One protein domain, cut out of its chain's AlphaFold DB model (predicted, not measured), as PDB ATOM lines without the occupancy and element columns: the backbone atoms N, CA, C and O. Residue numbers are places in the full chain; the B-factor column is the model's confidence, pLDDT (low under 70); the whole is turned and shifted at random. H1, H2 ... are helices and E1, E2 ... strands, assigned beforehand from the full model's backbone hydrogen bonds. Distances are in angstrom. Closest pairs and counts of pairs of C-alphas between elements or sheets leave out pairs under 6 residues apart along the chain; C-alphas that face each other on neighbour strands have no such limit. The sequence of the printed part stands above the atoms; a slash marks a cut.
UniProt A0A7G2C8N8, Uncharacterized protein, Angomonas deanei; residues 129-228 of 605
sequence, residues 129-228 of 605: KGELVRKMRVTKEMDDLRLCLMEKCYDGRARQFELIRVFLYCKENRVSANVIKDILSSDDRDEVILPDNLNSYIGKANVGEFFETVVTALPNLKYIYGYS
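AT A GLANCE: This is residues 129 to 228 of the 605 residues of an uncharacterized protein of Angomonas deanei (UniProt A0A7G2C8N8). A long helix, H1, sticks out as an arm with residues 129 to 141 from a small body of short helices, H2 to H5, and the parallel strand pair E1 and E2 lies at the far end of the body from the arm. The 100 printed residues, mostly helix, hold five named helices and two named strands in the order H1 H2 H3 E1 H4 H5 E2. The whole is compact, with a radius of gyration of the C-alphas of 14.7 A, yet elongated, spanning 52 by 29 by 21 A.

IN THESE COORDINATES: H1, residues 129 to 153, begins at C-alpha 129 (-42.270, 29.913, -55.423) and is 35.4 A long. H2, residues 163 to 172, is 14.3 A long. H3 is residues 177 to 184, E1 191 to 193, H4 198 to 202 and H5 207 to 215. E2, residues 223 to 225, ends at C-alpha 225 (-27.064, 42.915, -10.040).

HOW THE PARTS SIT: H2 is the hub. H1 touches it with residues 149 to 153 alone, closest at the C-alphas of Cys 153 and Val 166, 6.0 A. H2 and H5 only just touch, with 3 pairs of C-alphas within 8 A, closest at Phe 167 and Phe 210, 6.5 A. H2 and H4 also only just touch, with 3 such pairs, closest at Leu 168 and Ile 202, 7.1 A. H3 touches H5 at a steep tilt of 49 degrees, the C-alphas of Ala 177 and Thr 213 being closest at 5.6 A. E1, H4, H5 and E2 form a strand-helix-strand unit, two parallel neighbour strands with helices between, and its crossover is right-handed. N 225 and O 192 are within hydrogen-bond range, 2.8 A. In the five helices every O i to N i+4 pair is within hydrogen-bond range.

THE WHOLE: The C-alphas of Lys 129 and Ser 228 are the farthest apart, 52.4 A. The printed part has no cut and no long link. Residue 136 has pLDDT under 70.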
ATOM      1  N   LYS A 129     -43.714  29.703 -55.245       82.38
ATOM      2  CA  LYS A 129     -42.270  29.913 -55.423       82.38
ATOM      3  C   LYS A 129     -41.831  31.302 -54.951       82.38
ATOM      4  O   LYS A 129     -40.782  31.425 -54.325       82.38
ATOM      5  N   GLY A 130     -42.619  32.341 -55.226       76.38
ATOM      6  CA  GLY A 130     -42.354  33.700 -54.748       76.38
ATOM      7  C   GLY A 130     -42.349  33.796 -53.220       76.38
ATOM      8  O   GLY A 130     -41.466  34.434 -52.646       76.38
ATOM      9  N   GLU A 131     -43.285  33.112 -52.559       78.50
ATOM     10  CA  GLU A 131     -43.336  33.006 -51.097       78.50
ATOM     11  C   GLU A 131     -42.105  32.283 -50.537       78.50
ATOM     12  O   GLU A 131     -41.468  32.761 -49.598       78.50
ATOM     13  N   LEU A 132     -41.722  31.162 -51.156       77.69
ATOM     14  CA  LEU A 132     -40.544  30.392 -50.763       77.69
ATOM     15  C   LEU A 132     -39.255  31.216 -50.892       77.69
ATOM     16  O   LEU A 132     -38.443  31.230 -49.969       77.69
ATOM     17  N   VAL A 133     -39.086  31.946 -51.998       74.88
ATOM     18  CA  VAL A 133     -37.931  32.834 -52.211       74.88
ATOM     19  C   VAL A 133     -37.893  33.942 -51.157       74.88
ATOM     20  O   VAL A 133     -36.818  34.258 -50.645       74.88
ATOM     21  N   ARG A 134     -39.047  34.508 -50.779       72.25
ATOM     22  CA  ARG A 134     -39.113  35.524 -49.720       72.25
ATOM     23  C   ARG A 134     -38.702  34.944 -48.363       72.25
ATOM     24  O   ARG A 134     -37.886  35.556 -47.681       72.25
ATOM     25  N   LYS A 135     -39.175  33.741 -48.013       70.12
ATOM     26  CA  LYS A 135     -38.764  33.021 -46.792       70.12
ATOM     27  C   LYS A 135     -37.268  32.685 -46.781       70.12
ATOM     28  O   LYS A 135     -36.604  32.902 -45.770       70.12
ATOM     29  N   MET A 136     -36.717  32.214 -47.902       69.62
ATOM     30  CA  MET A 136     -35.277  31.945 -48.042       69.62
ATOM     31  C   MET A 136     -34.420  33.205 -47.882       69.62
ATOM     32  O   MET A 136     -33.342  33.153 -47.300       69.62
ATOM     33  N   ARG A 137     -34.879  34.351 -48.396       71.44
ATOM     34  CA  ARG A 137     -34.135  35.608 -48.266       71.44
ATOM     35  C   ARG A 137     -34.097  36.098 -46.818       71.44
ATOM     36  O   ARG A 137     -33.026  36.435 -46.332       71.44
ATOM     37  N   VAL A 138     -35.240  36.063 -46.130       73.06
ATOM     38  CA  VAL A 138     -35.344  36.456 -44.714       73.06
ATOM     39  C   VAL A 138     -34.498  35.549 -43.818       73.06
ATOM     40  O   VAL A 138     -33.821  36.046 -42.928       73.06
ATOM     41  N   THR A 139     -34.494  34.236 -44.070       74.75
ATOM     42  CA  THR A 139     -33.667  33.281 -43.305       74.75
ATOM     43  C   THR A 139     -32.177  33.521 -43.514       74.75
ATOM     44  O   THR A 139     -31.449  33.612 -42.534       74.75
ATOM     45  N   LYS A 140     -31.730  33.743 -44.756       79.88
ATOM     46  CA  LYS A 140     -30.326  34.080 -45.024       79.88
ATOM     47  C   LYS A 140     -29.898  35.393 -44.358       79.88
ATOM     48  O   LYS A 140     -28.849  35.435 -43.730       79.88
ATOM     49  N   GLU A 141     -30.704  36.448 -44.466       78.50
ATOM     50  CA  GLU A 141     -30.414  37.735 -43.808       78.50
ATOM     51  C   GLU A 141     -30.361  37.587 -42.276       78.50
ATOM     52  O   GLU A 141     -29.536  38.216 -41.615       78.50
ATOM     53  N   MET A 142     -31.200  36.712 -41.711       78.94
ATOM     54  CA  MET A 142     -31.165  36.339 -40.297       78.94
ATOM     55  C   MET A 142     -29.905  35.566 -39.902       78.94
ATOM     56  O   MET A 142     -29.324  35.866 -38.859       78.94
ATOM     57  N   ASP A 143     -29.474  34.602 -40.713       82.38
ATOM     58  CA  ASP A 143     -28.256  33.826 -40.469       82.38
ATOM     59  C   ASP A 143     -27.008  34.715 -40.555       82.38
ATOM     60  O   ASP A 143     -26.154  34.660 -39.669       82.38
ATOM     61  N   ASP A 144     -26.946  35.603 -41.552       87.06
ATOM     62  CA  ASP A 144     -25.864  36.582 -41.716       87.06
ATOM     63  C   ASP A 144     -25.809  37.547 -40.510       87.06
ATOM     64  O   ASP A 144     -24.734  37.847 -39.979       87.06
ATOM     65  N   LEU A 145     -26.969  38.001 -40.018       88.50
ATOM     66  CA  LEU A 145     -27.063  38.837 -38.818       88.50
ATOM     67  C   LEU A 145     -26.625  38.087 -37.554       88.50
ATOM     68  O   LEU A 145     -25.894  38.644 -36.731       88.50
ATOM     69  N   ARG A 146     -27.062  36.831 -37.397       87.62
ATOM     70  CA  ARG A 146     -26.688  35.970 -36.270       87.62
ATOM     71  C   ARG A 146     -25.183  35.733 -36.252       87.62
ATOM     72  O   ARG A 146     -24.578  35.849 -35.191       87.62
ATOM     73  N   LEU A 147     -24.582  35.459 -37.411       88.88
ATOM     74  CA  LEU A 147     -23.139  35.295 -37.553       88.88
ATOM     75  C   LEU A 147     -22.399  36.580 -37.157       88.88
ATOM     76  O   LEU A 147     -21.497  36.531 -36.328       88.88
ATOM     77  N   CYS A 148     -22.839  37.741 -37.652       90.62
ATOM     78  CA  CYS A 148     -22.229  39.030 -37.316       90.62
ATOM     79  C   CYS A 148     -22.300  39.348 -35.809       90.62
ATOM     80  O   CYS A 148     -21.330  39.831 -35.223       90.62
ATOM     81  N   LEU A 149     -23.434  39.062 -35.159       90.81
ATOM     82  CA  LEU A 149     -23.593  39.257 -33.713       90.81
ATOM     83  C   LEU A 149     -22.770  38.261 -32.893       90.81
ATOM     84  O   LEU A 149     -22.202  38.652 -31.873       90.81
ATOM     85  N   MET A 150     -22.656  37.010 -33.345       89.00
ATOM     86  CA  MET A 150     -21.747  36.033 -32.743       89.00
ATOM     87  C   MET A 150     -20.290  36.501 -32.844       89.00
ATOM     88  O   MET A 150     -19.562  36.465 -31.863       89.00
ATOM     89  N   GLU A 151     -19.861  37.026 -33.989       91.69
ATOM     90  CA  GLU A 151     -18.483  37.505 -34.157       91.69
ATOM     91  C   GLU A 151     -18.171  38.764 -33.332       91.69
ATOM     92  O   GLU A 151     -17.065  38.904 -32.811       91.69
ATOM     93  N   LYS A 152     -19.122  39.700 -33.217       92.31
ATOM     94  CA  LYS A 152     -18.878  41.020 -32.603       92.31
ATOM     95  C   LYS A 152     -19.219  41.110 -31.122       92.31
ATOM     96  O   LYS A 152     -18.670  41.969 -30.426       92.31
ATOM     97  N   CYS A 153     -20.180  40.315 -30.661       93.94
ATOM     98  CA  CYS A 153     -20.789  40.491 -29.346       93.94
ATOM     99  C   CYS A 153     -20.776  39.229 -28.485       93.94
ATOM    100  O   CYS A 153     -21.039  39.352 -27.293       93.94
ATOM    101  N   TYR A 154     -20.504  38.043 -29.035       93.75
ATOM    102  CA  TYR A 154     -20.443  36.814 -28.247       93.75
ATOM    103  C   TYR A 154     -19.028  36.579 -27.718       93.75
ATOM    104  O   TYR A 154     -18.073  36.447 -28.483       93.75
ATOM    105  N   ASP A 155     -18.886  36.499 -26.399       91.88
ATOM    106  CA  ASP A 155     -17.651  36.045 -25.773       91.88
ATOM    107  C   ASP A 155     -17.641  34.514 -25.742       91.88
ATOM    108  O   ASP A 155     -18.271  33.878 -24.894       91.88
ATOM    109  N   GLY A 156     -16.893  33.911 -26.668       86.50
ATOM    110  CA  GLY A 156     -16.759  32.459 -26.762       86.50
ATOM    111  C   GLY A 156     -16.142  31.794 -25.524       86.50
ATOM    112  O   GLY A 156     -16.355  30.599 -25.329       86.50
ATOM    113  N   ARG A 157     -15.410  32.530 -24.673       88.56
ATOM    114  CA  ARG A 157     -14.867  31.985 -23.416       88.56
ATOM    115  C   ARG A 157     -15.939  31.905 -22.338       88.56
ATOM    116  O   ARG A 157     -16.047  30.878 -21.678       88.56
ATOM    117  N   ALA A 158     -16.720  32.972 -22.181       88.44
ATOM    118  CA  ALA A 158     -17.817  33.035 -21.214       88.44
ATOM    119  C   ALA A 158     -19.099  32.348 -21.715       88.44
ATOM    120  O   ALA A 158     -20.022  32.138 -20.936       88.44
ATOM    121  N   ARG A 159     -19.152  31.998 -23.009       90.50
ATOM    122  CA  ARG A 159     -20.332  31.491 -23.726       90.50
ATOM    123  C   ARG A 159     -21.540  32.431 -23.645       90.50
ATOM    124  O   ARG A 159     -22.683  31.992 -23.676       90.50
ATOM    125  N   GLN A 160     -21.270  33.730 -23.591       94.38
ATOM    126  CA  GLN A 160     -22.220  34.764 -23.199       94.38
ATOM    127  C   GLN A 160     -22.130  35.971 -24.137       94.38
ATOM    128  O   GLN A 160     -21.044  36.364 -24.558       94.38
ATOM    129  N   PHE A 161     -23.261  36.606 -24.445       95.50
ATOM    130  CA  PHE A 161     -23.279  37.865 -25.190       95.50
ATOM    131  C   PHE A 161     -22.956  39.091 -24.320       95.50
ATOM    132  O   PHE A 161     -23.463  39.258 -23.211       95.50
ATOM    133  N   GLU A 162     -22.193  40.045 -24.843       96.31
ATOM    134  CA  GLU A 162     -22.081  41.370 -24.237       96.31
ATOM    135  C   GLU A 162     -23.372  42.164 -24.498       96.31
ATOM    136  O   GLU A 162     -23.532  42.829 -25.524       96.31
ATOM    137  N   LEU A 163     -24.318  42.075 -23.558       97.06
ATOM    138  CA  LEU A 163     -25.701  42.554 -23.699       97.06
ATOM    139  C   LEU A 163     -25.812  44.018 -24.159       97.06
ATOM    140  O   LEU A 163     -26.660  44.347 -24.990       97.06
ATOM    141  N   ILE A 164     -24.937  44.900 -23.661       97.12
ATOM    142  CA  ILE A 164     -24.909  46.321 -24.047       97.12
ATOM    143  C   ILE A 164     -24.517  46.481 -25.522       97.12
ATOM    144  O   ILE A 164     -25.160  47.247 -26.242       97.12
ATOM    145  N   ARG A 165     -23.508  45.740 -26.002       96.44
ATOM    146  CA  ARG A 165     -23.112  45.776 -27.419       96.44
ATOM    147  C   ARG A 165     -24.183  45.189 -28.320       96.44
ATOM    148  O   ARG A 165     -24.467  45.791 -29.352       96.44
ATOM    149  N   VAL A 166     -24.809  44.079 -27.916       96.56
ATOM    150  CA  VAL A 166     -25.938  43.496 -28.662       96.56
ATOM    151  C   VAL A 166     -27.045  44.533 -28.829       96.56
ATOM    152  O   VAL A 166     -27.498  44.752 -29.951       96.56
ATOM    153  N   PHE A 167     -27.436  45.216 -27.749       97.31
ATOM    154  CA  PHE A 167     -28.466  46.251 -27.798       97.31
ATOM    155  C   PHE A 167     -28.112  47.392 -28.755       97.31
ATOM    156  O   PHE A 167     -28.906  47.724 -29.634       97.31
ATOM    157  N   LEU A 168     -26.919  47.982 -28.607       96.75
ATOM    158  CA  LEU A 168     -26.482  49.110 -29.432       96.75
ATOM    159  C   LEU A 168     -26.419  48.728 -30.915       96.75
ATOM    160  O   LEU A 168     -26.953  49.454 -31.753       96.75
ATOM    161  N   TYR A 169     -25.855  47.558 -31.223       95.62
ATOM    162  CA  TYR A 169     -25.779  47.047 -32.587       95.62
ATOM    163  C   TYR A 169     -27.171  46.811 -33.185       95.62
ATOM    164  O   TYR A 169     -27.460  47.249 -34.301       95.62
ATOM    165  N   CYS A 170     -28.057  46.142 -32.444       95.19
ATOM    166  CA  CYS A 170     -29.411  45.846 -32.906       95.19
ATOM    167  C   CYS A 170     -30.223  47.123 -33.128       95.19
ATOM    168  O   CYS A 170     -30.949  47.226 -34.117       95.19
ATOM    169  N   LYS A 171     -30.056  48.117 -32.255       94.19
ATOM    170  CA  LYS A 171     -30.722  49.413 -32.363       94.19
ATOM    171  C   LYS A 171     -30.254  50.209 -33.581       94.19
ATOM    172  O   LYS A 171     -31.090  50.723 -34.323       94.19
ATOM    173  N   GLU A 172     -28.945  50.279 -33.819       95.31
ATOM    174  CA  GLU A 172     -28.364  50.950 -34.990       95.31
ATOM    175  C   GLU A 172     -28.856  50.323 -36.305       95.31
ATOM    176  O   GLU A 172     -29.195  51.032 -37.254       95.31
ATOM    177  N   ASN A 173     -28.998  48.995 -36.325       92.75
ATOM    178  CA  ASN A 173     -29.415  48.230 -37.500       92.75
ATOM    179  C   ASN A 173     -30.930  47.950 -37.564       92.75
ATOM    180  O   ASN A 173     -31.376  47.214 -38.442       92.75
ATOM    181  N   ARG A 174     -31.734  48.534 -36.661       93.25
ATOM    182  CA  ARG A 174     -33.202  48.357 -36.584       93.25
ATOM    183  C   ARG A 174     -33.645  46.885 -36.559       93.25
ATOM    184  O   ARG A 174     -34.656  46.517 -37.159       93.25
ATOM    185  N   VAL A 175     -32.888  46.041 -35.863       92.00
ATOM    186  CA  VAL A 175     -33.202  44.621 -35.679       92.00
ATOM    187  C   VAL A 175     -34.443  44.490 -34.797       92.00
ATOM    188  O   VAL A 175     -34.541  45.119 -33.747       92.00
ATOM    189  N   SER A 176     -35.409  43.672 -35.219       92.25
ATOM    190  CA  SER A 176     -36.646  43.473 -34.456       92.25
ATOM    191  C   SER A 176     -36.409  42.717 -33.138       92.25
ATOM    192  O   SER A 176     -35.555  41.835 -33.071       92.25
ATOM    193  N   ALA A 177     -37.220  42.993 -32.111       93.62
ATOM    194  CA  ALA A 177     -37.113  42.346 -30.798       93.62
ATOM    195  C   ALA A 177     -37.230  40.808 -30.847       93.62
ATOM    196  O   ALA A 177     -36.556  40.120 -30.088       93.62
ATOM    197  N   ASN A 178     -38.026  40.258 -31.773       91.25
ATOM    198  CA  ASN A 178     -38.142  38.805 -31.957       91.25
ATOM    199  C   ASN A 178     -36.812  38.181 -32.392       91.25
ATOM    200  O   ASN A 178     -36.418  37.144 -31.878       91.25
ATOM    201  N   VAL A 179     -36.092  38.857 -33.288       90.50
ATOM    202  CA  VAL A 179     -34.779  38.399 -33.754       90.50
ATOM    203  C   VAL A 179     -33.756  38.464 -32.620       90.50
ATOM    204  O   VAL A 179     -32.995  37.520 -32.430       90.50
ATOM    205  N   ILE A 180     -33.776  39.535 -31.816       94.94
ATOM    206  CA  ILE A 180     -32.935  39.654 -30.612       94.94
ATOM    207  C   ILE A 180     -33.217  38.493 -29.650       94.94
ATOM    208  O   ILE A 180     -32.282  37.855 -29.171       94.94
ATOM    209  N   LYS A 181     -34.496  38.178 -29.419       95.00
ATOM    210  CA  LYS A 181     -34.921  37.053 -28.582       95.00
ATOM    211  C   LYS A 181     -34.413  35.711 -29.102       95.00
ATOM    212  O   LYS A 181     -33.880  34.929 -28.323       95.00
ATOM    213  N   ASP A 182     -34.520  35.457 -30.403       91.75
ATOM    214  CA  ASP A 182     -34.028  34.217 -31.010       91.75
ATOM    215  C   ASP A 182     -32.502  34.084 -30.887       91.75
ATOM    216  O   ASP A 182     -31.988  32.989 -30.657       91.75
ATOM    217  N   ILE A 183     -31.763  35.191 -30.974       92.62
ATOM    218  CA  ILE A 183     -30.304  35.205 -30.800       92.62
ATOM    219  C   ILE A 183     -29.929  34.928 -29.339       92.62
ATOM    220  O   ILE A 183     -29.131  34.028 -29.059       92.62
ATOM    221  N   LEU A 184     -30.547  35.657 -28.407       95.88
ATOM    222  CA  LEU A 184     -30.291  35.531 -26.969       95.88
ATOM    223  C   LEU A 184     -30.864  34.243 -26.361       95.88
ATOM    224  O   LEU A 184     -30.475  33.881 -25.260       95.88
ATOM    225  N   SER A 185     -31.701  33.492 -27.086       93.62
ATOM    226  CA  SER A 185     -32.179  32.167 -26.655       93.62
ATOM    227  C   SER A 185     -31.055  31.147 -26.430       93.62
ATOM    228  O   SER A 185     -31.249  30.159 -25.727       93.62
ATOM    229  N   SER A 186     -29.885  31.385 -27.033       90.50
ATOM    230  CA  SER A 186     -28.679  30.571 -26.848       90.50
ATOM    231  C   SER A 186     -27.789  31.024 -25.688       90.50
ATOM    232  O   SER A 186     -26.805  30.350 -25.396       90.50
ATOM    233  N   ASP A 187     -28.123  32.144 -25.044       95.19
ATOM    234  CA  ASP A 187     -27.447  32.635 -23.847       95.19
ATOM    235  C   ASP A 187     -28.055  31.955 -22.617       95.19
ATOM    236  O   ASP A 187     -29.221  32.165 -22.274       95.19
ATOM    237  N   ASP A 188     -27.278  31.082 -21.987       93.00
ATOM    238  CA  ASP A 188     -27.733  30.215 -20.906       93.00
ATOM    239  C   ASP A 188     -27.512  30.807 -19.511       93.00
ATOM    240  O   ASP A 188     -27.828  30.132 -18.528       93.00
ATOM    241  N   ARG A 189     -27.038  32.060 -19.412       96.12
ATOM    242  CA  ARG A 189     -26.788  32.705 -18.121       96.12
ATOM    243  C   ARG A 189     -28.057  32.785 -17.281       96.12
ATOM    244  O   ARG A 189     -29.140  33.125 -17.768       96.12
ATOM    245  N   ASP A 190     -27.889  32.568 -15.989       96.81
ATOM    246  CA  ASP A 190     -28.908  32.808 -14.979       96.81
ATOM    247  C   ASP A 190     -28.652  34.077 -14.156       96.81
ATOM    248  O   ASP A 190     -29.542  34.521 -13.434       96.81
ATOM    249  N   GLU A 191     -27.502  34.729 -14.336       97.25
ATOM    250  CA  GLU A 191     -27.139  35.975 -13.658       97.25
ATOM    251  C   GLU A 191     -26.734  37.074 -14.647       97.25
ATOM    252  O   GLU A 191     -26.011  36.838 -15.618       97.25
ATOM    253  N   VAL A 192     -27.164  38.311 -14.384       97.06
ATOM    254  CA  VAL A 192     -26.743  39.498 -15.141       97.06
ATOM    255  C   VAL A 192     -26.220  40.571 -14.199       97.06
ATOM    256  O   VAL A 192     -26.931  41.033 -13.311       97.06
ATOM    257  N   ILE A 193     -25.001  41.042 -14.455       96.62
ATOM    258  CA  ILE A 193     -24.403  42.187 -13.762       96.62
ATOM    259  C   ILE A 193     -24.461  43.394 -14.700       96.62
ATOM    260  O   ILE A 193     -23.782  43.434 -15.727       96.62
ATOM    261  N   LEU A 194     -25.297  44.375 -14.366       96.69
ATOM    262  CA  LEU A 194     -25.437  45.617 -15.121       96.69
ATOM    263  C   LEU A 194     -24.562  46.713 -14.507       96.69
ATOM    264  O   LEU A 194     -24.528  46.838 -13.289       96.69
ATOM    265  N   PRO A 195     -23.906  47.565 -15.308       95.75
ATOM    266  CA  PRO A 195     -23.136  48.673 -14.762       95.75
ATOM    267  C   PRO A 195     -24.046  49.704 -14.074       95.75
ATOM    268  O   PRO A 195     -25.087  50.082 -14.618       95.75
ATOM    269  N   ASP A 196     -23.616  50.231 -12.925       94.31
ATOM    270  CA  ASP A 196     -24.328  51.279 -12.167       94.31
ATOM    271  C   ASP A 196     -24.626  52.516 -13.035       94.31
ATOM    272  O   ASP A 196     -25.668  53.167 -12.930       94.31
ATOM    273  N   ASN A 197     -23.732  52.813 -13.980       93.44
ATOM    274  CA  ASN A 197     -23.854  53.889 -14.953       93.44
ATOM    275  C   ASN A 197     -24.419  53.423 -16.307       93.44
ATOM    276  O   ASN A 197     -24.085  54.022 -17.330       93.44
ATOM    277  N   LEU A 198     -25.306  52.418 -16.356       95.75
ATOM    278  CA  LEU A 198     -25.954  51.946 -17.597       95.75
ATOM    279  C   LEU A 198     -26.513  53.097 -18.454       95.75
ATOM    280  O   LEU A 198     -26.363  53.102 -19.675       95.75
ATOM    281  N   ASN A 199     -27.068  54.133 -17.812       95.12
ATOM    282  CA  ASN A 199     -27.548  55.350 -18.475       95.12
ATOM    283  C   ASN A 199     -26.487  56.043 -19.351       95.12
ATOM    284  O   ASN A 199     -26.851  56.654 -20.352       95.12
ATOM    285  N   SER A 200     -25.206  55.973 -18.978       96.38
ATOM    286  CA  SER A 200     -24.096  56.561 -19.740       96.38
ATOM    287  C   SER A 200     -23.705  55.733 -20.966       96.38
ATOM    288  O   SER A 200     -23.258  56.304 -21.954       96.38
ATOM    289  N   TYR A 201     -23.932  54.416 -20.935       96.69
ATOM    290  CA  TYR A 201     -23.611  53.519 -22.046       96.69
ATOM    291  C   TYR A 201     -24.684  53.518 -23.130       96.69
ATOM    292  O   TYR A 201     -24.365  53.583 -24.312       96.69
ATOM    293  N   ILE A 202     -25.958  53.436 -22.736       96.62
ATOM    294  CA  ILE A 202     -27.065  53.282 -23.696       96.62
ATOM    295  C   ILE A 202     -27.961  54.516 -23.797       96.62
ATOM    296  O   ILE A 202     -28.772  54.595 -24.712       96.62
ATOM    297  N   GLY A 203     -27.823  55.496 -22.901       95.81
ATOM    298  CA  GLY A 203     -28.683  56.678 -22.835       95.81
ATOM    299  C   GLY A 203     -29.969  56.448 -22.030       95.81
ATOM    300  O   GLY A 203     -30.661  55.441 -22.175       95.81
ATOM    301  N   LYS A 204     -30.356  57.435 -21.210       94.25
ATOM    302  CA  LYS A 204     -31.523  57.376 -20.295       94.25
ATOM    303  C   LYS A 204     -32.871  57.090 -20.980       94.25
ATOM    304  O   LYS A 204     -33.799  56.580 -20.341       94.25
ATOM    305  N   ALA A 205     -33.011  57.462 -22.253       94.94
ATOM    306  CA  ALA A 205     -34.211  57.194 -23.048       94.94
ATOM    307  C   ALA A 205     -34.326  55.716 -23.459       94.94
ATOM    308  O   ALA A 205     -35.432  55.224 -23.649       94.94
ATOM    309  N   ASN A 206     -33.200  55.004 -23.529       96.06
ATOM    310  CA  ASN A 206     -33.116  53.659 -24.094       96.06
ATOM    311  C   ASN A 206     -33.110  52.554 -23.035       96.06
ATOM    312  O   ASN A 206     -33.236  51.387 -23.382       96.06
ATOM    313  N   VAL A 207     -32.993  52.902 -21.750       96.12
ATOM    314  CA  VAL A 207     -32.985  51.925 -20.649       96.12
ATOM    315  C   VAL A 207     -34.233  51.043 -20.651       96.12
ATOM    316  O   VAL A 207     -34.119  49.839 -20.459       96.12
ATOM    317  N   GLY A 208     -35.412  51.619 -20.915       95.88
ATOM    318  CA  GLY A 208     -36.650  50.837 -20.964       95.88
ATOM    319  C   GLY A 208     -36.666  49.815 -22.093       95.88
ATOM    320  O   GLY A 208     -36.947  48.646 -21.860       95.88
ATOM    321  N   GLU A 209     -36.274  50.243 -23.291       96.62
ATOM    322  CA  GLU A 209     -36.153  49.364 -24.452       96.62
ATOM    323  C   GLU A 209     -35.092  48.277 -24.230       96.62
ATOM    324  O   GLU A 209     -35.318  47.130 -24.593       96.62
ATOM    325  N   PHE A 210     -33.967  48.596 -23.582       97.62
ATOM    326  CA  PHE A 210     -32.936  47.615 -23.235       97.62
ATOM    327  C   PHE A 210     -33.481  46.503 -22.332       97.62
ATOM    328  O   PHE A 210     -33.297  45.324 -22.635       97.62
ATOM    329  N   PHE A 211     -34.190  46.853 -21.256       97.44
ATOM    330  CA  PHE A 211     -34.795  45.844 -20.387       97.44
ATOM    331  C   PHE A 211     -35.856  45.018 -21.124       97.44
ATOM    332  O   PHE A 211     -35.843  43.794 -21.017       97.44
ATOM    333  N   GLU A 212     -36.727  45.669 -21.898       96.88
ATOM    334  CA  GLU A 212     -37.819  45.023 -22.641       96.88
ATOM    335  C   GLU A 212     -37.334  44.107 -23.771       96.88
ATOM    336  O   GLU A 212     -38.002  43.122 -24.066       96.88
ATOM    337  N   THR A 213     -36.201  44.410 -24.409       96.25
ATOM    338  CA  THR A 213     -35.715  43.661 -25.583       96.25
ATOM    339  C   THR A 213     -34.609  42.667 -25.261       96.25
ATOM    340  O   THR A 213     -34.591  41.583 -25.836       96.25
ATOM    341  N   VAL A 214     -33.681  43.020 -24.368       97.19
ATOM    342  CA  VAL A 214     -32.476  42.223 -24.102       97.19
ATOM    343  C   VAL A 214     -32.621  41.410 -22.826       97.19
ATOM    344  O   VAL A 214     -32.379  40.209 -22.842       97.19
ATOM    345  N   VAL A 215     -33.046  42.026 -21.722       96.75
ATOM    346  CA  VAL A 215     -33.086  41.331 -20.424       96.75
ATOM    347  C   VAL A 215     -34.220  40.301 -20.371       96.75
ATOM    348  O   VAL A 215     -34.010  39.182 -19.917       96.75
ATOM    349  N   THR A 216     -35.404  40.625 -20.895       96.56
ATOM    350  CA  THR A 216     -36.544  39.684 -20.984       96.56
ATOM    351  C   THR A 216     -36.305  38.519 -21.951       96.56
ATOM    352  O   THR A 216     -36.971  37.484 -21.832       96.56
ATOM    353  N   ALA A 217     -35.387  38.692 -22.908       96.62
ATOM    354  CA  ALA A 217     -35.025  37.708 -23.918       96.62
ATOM    355  C   ALA A 217     -34.100  36.603 -23.386       96.62
ATOM    356  O   ALA A 217     -33.975  35.570 -24.042       96.62
ATOM    357  N   LEU A 218     -33.501  36.789 -22.206       97.25
ATOM    358  CA  LEU A 218     -32.682  35.773 -21.550       97.25
ATOM    359  C   LEU A 218     -33.590  34.695 -20.929       97.25
ATOM    360  O   LEU A 218     -34.359  34.995 -20.008       97.25
ATOM    361  N   PRO A 219     -33.549  33.444 -21.422       94.69
ATOM    362  CA  PRO A 219     -34.523  32.421 -21.040       94.69
ATOM    363  C   PRO A 219     -34.343  31.920 -19.603       94.69
ATOM    364  O   PRO A 219     -35.337  31.588 -18.959       94.69
ATOM    365  N   ASN A 220     -33.106  31.902 -19.098       95.69
ATOM    366  CA  ASN A 220     -32.748  31.283 -17.819       95.69
ATOM    367  C   ASN A 220     -32.449  32.294 -16.703       95.69
ATOM    368  O   ASN A 220     -32.006  31.887 -15.633       95.69
ATOM    369  N   LEU A 221     -32.685  33.589 -16.935       97.12
ATOM    370  CA  LEU A 221     -32.324  34.652 -15.999       97.12
ATOM    371  C   LEU A 221     -33.070  34.523 -14.661       97.12
ATOM    372  O   LEU A 221     -34.300  34.544 -14.628       97.12
ATOM    373  N   LYS A 222     -32.308  34.449 -13.568       96.38
ATOM    374  CA  LYS A 222     -32.780  34.359 -12.177       96.38
ATOM    375  C   LYS A 222     -32.314  35.518 -11.298       96.38
ATOM    376  O   LYS A 222     -33.007  35.833 -10.340       96.38
ATOM    377  N   TYR A 223     -31.181  36.148 -11.617       96.62
ATOM    378  CA  TYR A 223     -30.579  37.186 -10.775       96.62
ATOM    379  C   TYR A 223     -30.108  38.398 -11.584       96.62
ATOM    380  O   TYR A 223     -29.586  38.261 -12.695       96.62
ATOM    381  N   ILE A 224     -30.277  39.600 -11.022       96.75
ATOM    382  CA  ILE A 224     -29.880  40.870 -11.649       96.75
ATOM    383  C   ILE A 224     -29.181  41.766 -10.623       96.75
ATOM    384  O   ILE A 224     -29.786  42.214  -9.647       96.75
ATOM    385  N   TYR A 225     -27.931  42.122 -10.909       95.00
ATOM    386  CA  TYR A 225     -27.064  42.915 -10.040       95.00
ATOM    387  C   TYR A 225     -26.627  44.247 -10.669       95.00
ATOM    388  O   TYR A 225     -26.697  44.448 -11.885       95.00
ATOM    389  N   GLY A 226     -26.130  45.152  -9.820       93.62
ATOM    390  CA  GLY A 226     -25.427  46.380 -10.205       93.62
ATOM    391  C   GLY A 226     -26.334  47.601 -10.363       93.62
ATOM    392  O   GLY A 226     -26.471  48.363  -9.410       93.62
ATOM    393  N   TYR A 227     -27.009  47.754 -11.514       93.00
ATOM    394  CA  TYR A 227     -27.695  48.992 -11.952       93.00
ATOM    395  C   TYR A 227     -28.401  49.820 -10.858       93.00
ATOM    396  O   TYR A 227     -28.311  51.049 -10.846       93.00
ATOM    397  N   SER A 228     -29.105  49.172  -9.927       92.00
ATOM    398  CA  SER A 228     -29.438  49.788  -8.645       92.00
ATOM    399  C   SER A 228     -29.525  48.738  -7.544       92.00
ATOM    400  O   SER A 228     -30.043  47.647  -7.773       92.00
TER     401      SER A 228